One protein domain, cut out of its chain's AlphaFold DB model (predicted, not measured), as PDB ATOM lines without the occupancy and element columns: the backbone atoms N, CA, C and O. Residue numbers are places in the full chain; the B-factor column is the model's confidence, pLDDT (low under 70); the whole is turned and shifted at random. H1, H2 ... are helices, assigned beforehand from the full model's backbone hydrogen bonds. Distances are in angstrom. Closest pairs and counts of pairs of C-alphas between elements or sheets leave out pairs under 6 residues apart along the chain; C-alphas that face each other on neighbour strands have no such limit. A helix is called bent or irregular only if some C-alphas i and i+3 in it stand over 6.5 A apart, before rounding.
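Overview. This is residues 10 to 69 of the 71 residues of the protein "Dipicolinate synthase" of Bacillus cereus (UniProt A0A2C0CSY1). A thin, flat piece has an extended run of chain, residues 22 to 28, through its middle, with H1 along one edge and H2 along the opposite edge, the two helices well separated. Residues 29 to 38 make a wide loop at one end of the long axis before the chain folds back to H2, and residues 58 to 64 run back alongside residues 22 to 28 before the short helix H3. The printed part has 60 residues with three named helices, H1, H2 and H3 in that order, and no named strand. The class is all helix, though under half of the residues, 24 of 60, are in named elements. The whole is compact by its radius of gyration of the C-alphas, 12.0 A, and its C-alphas span 37 by 25 by 13 A.

Arrangement. H1, residues 10 to 17, is apart from H2, residues 43 to 54. H1 is also apart from H3, residues 66 to 69. H2 and H3 are apart too. Every O i to N i+4 pair is within hydrogen-bond range in H1, and 6 of 8 are in H2, while H3 is too short for such a pair.

Along the chain. H1 begins at C-alpha 10 at (-29.520, 35.153, -35.642) and is 10.3 A from first to last C-alpha. H2 begins at C-alpha 43 at (-9.739, 32.464, -36.854) and is the longest helix, with 12 residues over 17.5 A. H2 is irregular: C-alphas 44 and 47 are 7.6 A apart. H3 is 5.4 A long and ends at C-alpha 69 at (-10.399, 36.156, -46.635).

Size, cuts and confidence. The two C-alphas farthest apart are those of Lys 34 and Gln 55, at 37.0 A. The link from H1 to H2, 25 residues, and the link from H2 to H3, 11 residues, are both long. The printed part has no cut. The mean pLDDT of the printed part is 90.7, and no printed residue is under 70.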
ATOM      1  N   GLY A  10     -29.726  33.754 -36.011       71.75
ATOM      2  CA  GLY A  10     -29.520  35.153 -35.642       71.75
ATOM      3  C   GLY A  10     -29.951  35.510 -34.213       71.75
ATOM      4  O   GLY A  10     -29.246  36.261 -33.555       71.75
ATOM      5  N   VAL A  11     -31.046  34.954 -33.685       83.12
ATOM      6  CA  VAL A  11     -31.545  35.285 -32.335       83.12
ATOM      7  C   VAL A  11     -30.605  34.761 -31.253       83.12
ATOM      8  O   VAL A  11     -30.288  35.490 -30.315       83.12
ATOM      9  N   ASN A  12     -30.100  33.533 -31.395       85.50
ATOM     10  CA  ASN A  12     -29.140  32.981 -30.437       85.50
ATOM     11  C   ASN A  12     -27.797  33.717 -30.499       85.50
ATOM     12  O   ASN A  12     -27.236  34.045 -29.454       85.50
ATOM     13  N   LEU A  13     -27.315  34.024 -31.707       85.88
ATOM     14  CA  LEU A  13     -26.063  34.754 -31.909       85.88
ATOM     15  C   LEU A  13     -26.129  36.173 -31.327       85.88
ATOM     16  O   LEU A  13     -25.265  36.565 -30.547       85.88
ATOM     17  N   MET A  14     -27.188  36.919 -31.646       87.00
ATOM     18  CA  MET A  14     -27.393  38.284 -31.152       87.00
ATOM     19  C   MET A  14     -27.579  38.320 -29.632       87.00
ATOM     20  O   MET A  14     -27.072  39.222 -28.970       87.00
ATOM     21  N   ARG A  15     -28.252  37.313 -29.056       88.25
ATOM     22  CA  ARG A  15     -28.401  37.201 -27.600       88.25
ATOM     23  C   ARG A  15     -27.048  37.048 -26.907       88.25
ATOM     24  O   ARG A  15     -26.814  37.692 -25.889       88.25
ATOM     25  N   LEU A  16     -26.155  36.230 -27.462       87.31
ATOM     26  CA  LEU A  16     -24.798  36.086 -26.940       87.31
ATOM     27  C   LEU A  16     -23.976  37.370 -27.137       87.31
ATOM     28  O   LEU A  16     -23.285  37.767 -26.207       87.31
ATOM     29  N   MET A  17     -24.108  38.070 -28.271       85.50
ATOM     30  CA  MET A  17     -23.428  39.361 -28.497       85.50
ATOM     31  C   MET A  17     -23.847  40.459 -27.510       85.50
ATOM     32  O   MET A  17     -23.046  41.327 -27.185       85.50
ATOM     33  N   ALA A  18     -25.084  40.425 -27.011       87.19
ATOM     34  CA  ALA A  18     -25.567  41.371 -26.004       87.19
ATOM     35  C   ALA A  18     -25.238  40.958 -24.553       87.19
ATOM     36  O   ALA A  18     -25.547  41.694 -23.613       87.19
ATOM     37  N   THR A  19     -24.651  39.776 -24.340       90.81
ATOM     38  CA  THR A  19     -24.365  39.248 -23.000       90.81
ATOM     39  C   THR A  19     -23.027  39.777 -22.485       90.81
ATOM     40  O   THR A  19     -22.023  39.775 -23.192       90.81
ATOM     41  N   LYS A  20     -22.988  40.212 -21.218       85.75
ATOM     42  CA  LYS A  20     -21.756  40.706 -20.581       85.75
ATOM     43  C   LYS A  20     -20.666  39.630 -20.591       85.75
ATOM     44  O   LYS A  20     -20.943  38.474 -20.283       85.75
ATOM     45  N   ASN A  21     -19.428  40.048 -20.861       91.62
ATOM     46  CA  ASN A  21     -18.226  39.206 -20.886       91.62
ATOM     47  C   ASN A  21     -18.216  38.112 -21.967       91.62
ATOM     48  O   ASN A  21     -17.408  37.189 -21.886       91.62
ATOM     49  N   ILE A  22     -19.092  38.206 -22.970       93.94
ATOM     50  CA  ILE A  22     -19.011  37.386 -24.177       93.94
ATOM     51  C   ILE A  22     -18.447  38.255 -25.296       93.94
ATOM     52  O   ILE A  22     -18.976  39.326 -25.583       93.94
ATOM     53  N   TYR A  23     -17.379  37.771 -25.927       94.88
ATOM     54  CA  TYR A  23     -16.704  38.440 -27.032       94.88
ATOM     55  C   TYR A  23     -16.654  37.511 -28.235       94.88
ATOM     56  O   TYR A  23     -16.561  36.289 -28.097       94.88
ATOM     57  N   PHE A  24     -16.720  38.100 -29.417       95.38
ATOM     58  CA  PHE A  24     -16.749  37.385 -30.679       95.38
ATOM     59  C   PHE A  24     -15.495  37.676 -31.477       95.38
ATOM     60  O   PHE A  24     -15.115  38.830 -31.662       95.38
ATOM     61  N   VAL A  25     -14.884  36.623 -32.009       96.06
ATOM     62  CA  VAL A  25     -13.895  36.791 -33.071       96.06
ATOM     63  C   VAL A  25     -14.624  37.358 -34.288       96.06
ATOM     64  O   VAL A  25     -15.704  36.845 -34.602       96.06
ATOM     65  N   PRO A  26     -14.086  38.383 -34.974       95.25
ATOM     66  CA  PRO A  26     -14.735  38.962 -36.138       95.25
ATOM     67  C   PRO A  26     -15.191  37.901 -37.137       95.25
ATOM     68  O   PRO A  26     -14.422  37.018 -37.519       95.25
ATOM     69  N   PHE A  27     -16.453  37.962 -37.548       94.12
ATOM     70  CA  PHE A  27     -17.093  36.911 -38.333       94.12
ATOM     71  C   PHE A  27     -17.927  37.479 -39.479       94.12
ATOM     72  O   PHE A  27     -18.300  38.651 -39.502       94.12
ATOM     73  N   GLY A  28     -18.218  36.621 -40.450       92.56
ATOM     74  CA  GLY A  28     -18.954  37.003 -41.645       92.56
ATOM     75  C   GLY A  28     -19.418  35.821 -42.465       92.56
ATOM     76  O   GLY A  28     -19.085  34.678 -42.159       92.56
ATOM     77  N   GLN A  29     -20.155  36.094 -43.539       91.25
ATOM     78  CA  GLN A  29     -20.532  35.058 -44.497       91.25
ATOM     79  C   GLN A  29     -19.299  34.558 -45.253       91.25
ATOM     80  O   GLN A  29     -18.516  35.351 -45.777       91.25
ATOM     81  N   ASP A  30     -19.129  33.242 -45.308       89.06
ATOM     82  CA  ASP A  30     -18.011  32.589 -45.993       89.06
ATOM     83  C   ASP A  30     -18.345  32.279 -47.459       89.06
ATOM     84  O   ASP A  30     -17.524  32.486 -48.345       89.06
ATOM     85  N   ALA A  31     -19.578  31.856 -47.738       88.31
ATOM     86  CA  ALA A  31     -20.067  31.640 -49.095       88.31
ATOM     87  C   ALA A  31     -21.490  32.203 -49.244       88.31
ATOM     88  O   ALA A  31     -22.448  31.438 -49.115       88.31
ATOM     89  N   PRO A  32     -21.648  33.512 -49.526       85.12
ATOM     90  CA  PRO A  32     -22.957  34.171 -49.568       85.12
ATOM     91  C   PRO A  32     -23.963  33.494 -50.512       85.12
ATOM     92  O   PRO A  32     -25.122  33.317 -50.149       85.12
ATOM     93  N   GLU A  33     -23.511  33.049 -51.689       85.00
ATOM     94  CA  GLU A  33     -24.380  32.414 -52.692       85.00
ATOM     95  C   GLU A  33     -24.693  30.945 -52.385       85.00
ATOM     96  O   GLU A  33     -25.815  30.487 -52.579       85.00
ATOM     97  N   LYS A  34     -23.706  30.184 -51.895       84.94
ATOM     98  CA  LYS A  34     -23.857  28.735 -51.658       84.94
ATOM     99  C   LYS A  34     -24.459  28.420 -50.289       84.94
ATOM    100  O   LYS A  34     -25.072  27.371 -50.116       84.94
ATOM    101  N   LYS A  35     -24.231  29.285 -49.299       85.81
ATOM    102  CA  LYS A  35     -24.581  29.073 -47.892       85.81
ATOM    103  C   LYS A  35     -25.055  30.389 -47.247       85.81
ATOM    104  O   LYS A  35     -24.365  30.922 -46.381       85.81
ATOM    105  N   PRO A  36     -26.249  30.896 -47.600       81.50
ATOM    106  CA  PRO A  36     -26.716  32.222 -47.173       81.50
ATOM    107  C   PRO A  36     -26.835  32.389 -45.647       81.50
ATOM    108  O   PRO A  36     -26.640  33.486 -45.131       81.50
ATOM    109  N   ASN A  37     -27.091  31.306 -44.905       83.38
ATOM    110  CA  ASN A  37     -27.180  31.324 -43.437       83.38
ATOM    111  C   ASN A  37     -25.847  31.016 -42.723       83.38
ATOM    112  O   ASN A  37     -25.805  31.005 -41.493       83.38
ATOM    113  N   SER A  38     -24.780  30.710 -43.466       86.12
ATOM    114  CA  SER A  38     -23.474  30.371 -42.894       86.12
ATOM    115  C   SER A  38     -22.720  31.640 -42.526       86.12
ATOM    116  O   SER A  38     -22.524  32.524 -43.359       86.12
ATOM    117  N   MET A  39     -22.283  31.716 -41.273       86.50
ATOM    118  CA  MET A  39     -21.355  32.727 -40.783       86.50
ATOM    119  C   MET A  39     -20.188  32.016 -40.114       86.50
ATOM    120  O   MET A  39     -20.387  31.113 -39.303       86.50
ATOM    121  N   VAL A  40     -18.975  32.423 -40.464       90.94
ATOM    122  CA  VAL A  40     -17.736  31.812 -39.990       90.94
ATOM    123  C   VAL A  40     -16.816  32.908 -39.465       90.94
ATOM    124  O   VAL A  40     -16.713  33.992 -40.046       90.94
ATOM    125  N   ALA A  41     -16.158  32.622 -38.345       93.44
ATOM    126  CA  ALA A  41     -15.180  33.515 -37.748       93.44
ATOM    127  C   ALA A  41     -13.873  33.555 -38.552       93.44
ATOM    128  O   ALA A  41     -13.450  32.579 -39.178       93.44
ATOM    129  N   ARG A  42     -13.206  34.704 -38.501       92.88
ATOM    130  CA  ARG A  42     -11.832  34.898 -38.955       92.88
ATOM    131  C   ARG A  42     -10.881  34.404 -37.872       92.88
ATOM    132  O   ARG A  42     -10.449  35.184 -37.033       92.88
ATOM    133  N   MET A  43     -10.591  33.103 -37.871       91.88
ATOM    134  CA  MET A  43      -9.739  32.464 -36.854       91.88
ATOM    135  C   MET A  43      -8.338  33.086 -36.771       91.88
ATOM    136  O   MET A  43      -7.705  33.019 -35.726       91.88
ATOM    137  N   GLU A  44      -7.888  33.753 -37.834       93.38
ATOM    138  CA  GLU A  44      -6.665  34.553 -37.849       93.38
ATOM    139  C   GLU A  44      -6.675  35.750 -36.872       93.38
ATOM    140  O   GLU A  44      -5.612  36.224 -36.499       93.38
ATOM    141  N   LEU A  45      -7.849  36.225 -36.433       94.31
ATOM    142  CA  LEU A  45      -8.014  37.328 -35.473       94.31
ATOM    143  C   LEU A  45      -8.312  36.838 -34.048       94.31
ATOM    144  O   LEU A  45      -8.751  37.618 -33.200       94.31
ATOM    145  N   LEU A  46      -8.140  35.542 -33.774       94.56
ATOM    146  CA  LEU A  46      -8.458  34.961 -32.469       94.56
ATOM    147  C   LEU A  46      -7.607  35.581 -31.358       94.56
ATOM    148  O   LEU A  46      -8.156  35.988 -30.337       94.56
ATOM    149  N   GLU A  47      -6.296  35.687 -31.565       96.38
ATOM    150  CA  GLU A  47      -5.366  36.239 -30.572       96.38
ATOM    151  C   GLU A  47      -5.689  37.707 -30.262       96.38
ATOM    152  O   GLU A  47      -5.884  38.060 -29.098       96.38
ATOM    153  N   ASP A  48      -5.878  38.529 -31.298       95.88
ATOM    154  CA  ASP A  48      -6.276  39.936 -31.165       95.88
ATOM    155  C   ASP A  48      -7.602  40.090 -30.407       95.88
ATOM    156  O   ASP A  48      -7.761  40.968 -29.558       95.88
ATOM    157  N   THR A  49      -8.560  39.196 -30.673       96.44
ATOM    158  CA  THR A  49      -9.856  39.199 -29.984       96.44
ATOM    159  C   THR A  49      -9.688  38.909 -28.498       96.44
ATOM    160  O   THR A  49     -10.337  39.552 -27.674       96.44
ATOM    161  N   VAL A  50      -8.819  37.961 -28.138       96.25
ATOM    162  CA  VAL A  50      -8.541  37.630 -26.734       96.25
ATOM    163  C   VAL A  50      -7.873  38.809 -26.025       96.25
ATOM    164  O   VAL A  50      -8.250  39.124 -24.898       96.25
ATOM    165  N   ILE A  51      -6.935  39.500 -26.678       97.00
ATOM    166  CA  ILE A  51      -6.254  40.673 -26.106       97.00
ATOM    167  C   ILE A  51      -7.255  41.789 -25.770       97.00
ATOM    168  O   ILE A  51      -7.215  42.336 -24.666       97.00
ATOM    169  N   GLU A  52      -8.186  42.101 -26.674       96.81
ATOM    170  CA  GLU A  52      -9.233  43.099 -26.414       96.81
ATOM    171  C   GLU A  52     -10.241  42.618 -25.359       96.81
ATOM    172  O   GLU A  52     -10.636  43.385 -24.475       96.81
ATOM    173  N   ALA A  53     -10.594  41.330 -25.376       95.94
ATOM    174  CA  ALA A  53     -11.487  40.731 -24.388       95.94
ATOM    175  C   ALA A  53     -10.927  40.835 -22.960       95.94
ATOM    176  O   ALA A  53     -11.683  41.105 -22.023       95.94
ATOM    177  N   LEU A  54      -9.606  40.694 -22.786       95.50
ATOM    178  CA  LEU A  54      -8.928  40.908 -21.499       95.50
ATOM    179  C   LEU A  54      -9.053  42.358 -21.002       95.50
ATOM    180  O   LEU A  54      -9.058  42.591 -19.795       95.50
ATOM    181  N   GLN A  55      -9.199  43.327 -21.909       96.38
ATOM    182  CA  GLN A  55      -9.472  44.730 -21.576       96.38
ATOM    183  C   GLN A  55     -10.967  45.023 -21.373       96.38
ATOM    184  O   GLN A  55     -11.345  46.174 -21.145       96.38
ATOM    185  N   GLY A  56     -11.830  44.012 -21.481       94.69
ATOM    186  CA  GLY A  56     -13.274  44.191 -21.420       94.69
ATOM    187  C   GLY A  56     -13.882  44.773 -22.702       94.69
ATOM    188  O   GLY A  56     -14.964  45.361 -22.651       94.69
ATOM    189  N   LYS A  57     -13.181  44.677 -23.841       94.81
ATOM    190  CA  LYS A  57     -13.570  45.290 -25.115       94.81
ATOM    191  C   LYS A  57     -13.816  44.236 -26.190       94.81
ATOM    192  O   LYS A  57     -13.153  43.210 -26.262       94.81
ATOM    193  N   GLN A  58     -14.775  44.522 -27.063       95.56
ATOM    194  CA  GLN A  58     -15.021  43.742 -28.272       95.56
ATOM    195  C   GLN A  58     -14.126  44.265 -29.401       95.56
ATOM    196  O   GLN A  58     -14.226  45.441 -29.749       95.56
ATOM    197  N   LEU A  59     -13.314  43.389 -30.005       95.75
ATOM    198  CA  LEU A  59     -12.518  43.718 -31.191       95.75
ATOM    199  C   LEU A  59     -13.430  44.200 -32.333       95.75
ATOM    200  O   LEU A  59     -14.447  43.565 -32.632       95.75
ATOM    201  N   GLN A  60     -13.059  45.317 -32.961       95.75
ATOM    202  CA  GLN A  60     -13.770  45.928 -34.088       95.75
ATOM    203  C   GLN A  60     -12.864  45.992 -35.329       95.75
ATOM    204  O   GLN A  60     -11.669  46.249 -35.181       95.75
ATOM    205  N   PRO A  61     -13.404  45.827 -36.550       94.56
ATOM    206  CA  PRO A  61     -14.804  45.529 -36.862       94.56
ATOM    207  C   PRO A  61     -15.184  44.077 -36.524       94.56
ATOM    208  O   PRO A  61     -14.462  43.154 -36.888       94.56
ATOM    209  N   VAL A  62     -16.328  43.868 -35.858       93.38
ATOM    210  CA  VAL A  62     -16.810  42.513 -35.498       93.38
ATOM    211  C   VAL A  62     -17.542  41.804 -36.646       93.38
ATOM    212  O   VAL A  62     -17.428  40.590 -36.794       93.38
ATOM    213  N   VAL A  63     -18.262  42.547 -37.493       93.44
ATOM    214  CA  VAL A  63     -18.895  42.010 -38.707       93.44
ATOM    215  C   VAL A  63     -18.011  42.342 -39.899       93.44
ATOM    216  O   VAL A  63     -17.700  43.506 -40.144       93.44
ATOM    217  N   VAL A  64     -17.596  41.314 -40.631       92.69
ATOM    218  CA  VAL A  64     -16.628  41.415 -41.730       92.69
ATOM    219  C   VAL A  64     -17.080  40.592 -42.928       92.69
ATOM    220  O   VAL A  64     -17.898  39.686 -42.816       92.69
ATOM    221  N   GLU A  65     -16.517  40.859 -44.099       90.06
ATOM    222  CA  GLU A  65     -16.794  40.079 -45.306       90.06
ATOM    223  C   GLU A  65     -15.856  38.861 -45.374       90.06
ATOM    224  O   GLU A  65     -14.847  38.883 -46.077       90.06
ATOM    225  N   LYS A  66     -16.154  37.796 -44.601       88.25
ATOM    226  CA  LYS A  66     -15.275  36.608 -44.468       88.25
ATOM    227  C   LYS A  66     -14.910  35.980 -45.816       88.25
ATOM    228  O   LYS A  66     -13.767  35.560 -45.979       88.25
ATOM    229  N   PHE A  67     -15.822  35.968 -46.785       86.44
ATOM    230  CA  PHE A  67     -15.577  35.445 -48.132       86.44
ATOM    231  C   PHE A  67     -14.399  36.117 -48.866       86.44
ATOM    232  O   PHE A  67     -13.822  35.502 -49.755       86.44
ATOM    233  N   ARG A  68     -13.985  37.338 -48.482       86.75
ATOM    234  CA  ARG A  68     -12.781  38.002 -49.026       86.75
ATOM    235  C   ARG A  68     -11.464  37.479 -48.454       86.75
ATOM    236  O   ARG A  68     -10.403  37.795 -48.977       86.75
ATOM    237  N   TYR A  69     -11.536  36.714 -47.369       83.81
ATOM    238  CA  TYR A  69     -10.399  36.156 -46.635       83.81
ATOM    239  C   TYR A  69     -10.372  34.624 -46.735       83.81
ATOM    240  O   TYR A  69      -9.913  33.947 -45.813       83.81
TER     241      TYR A  69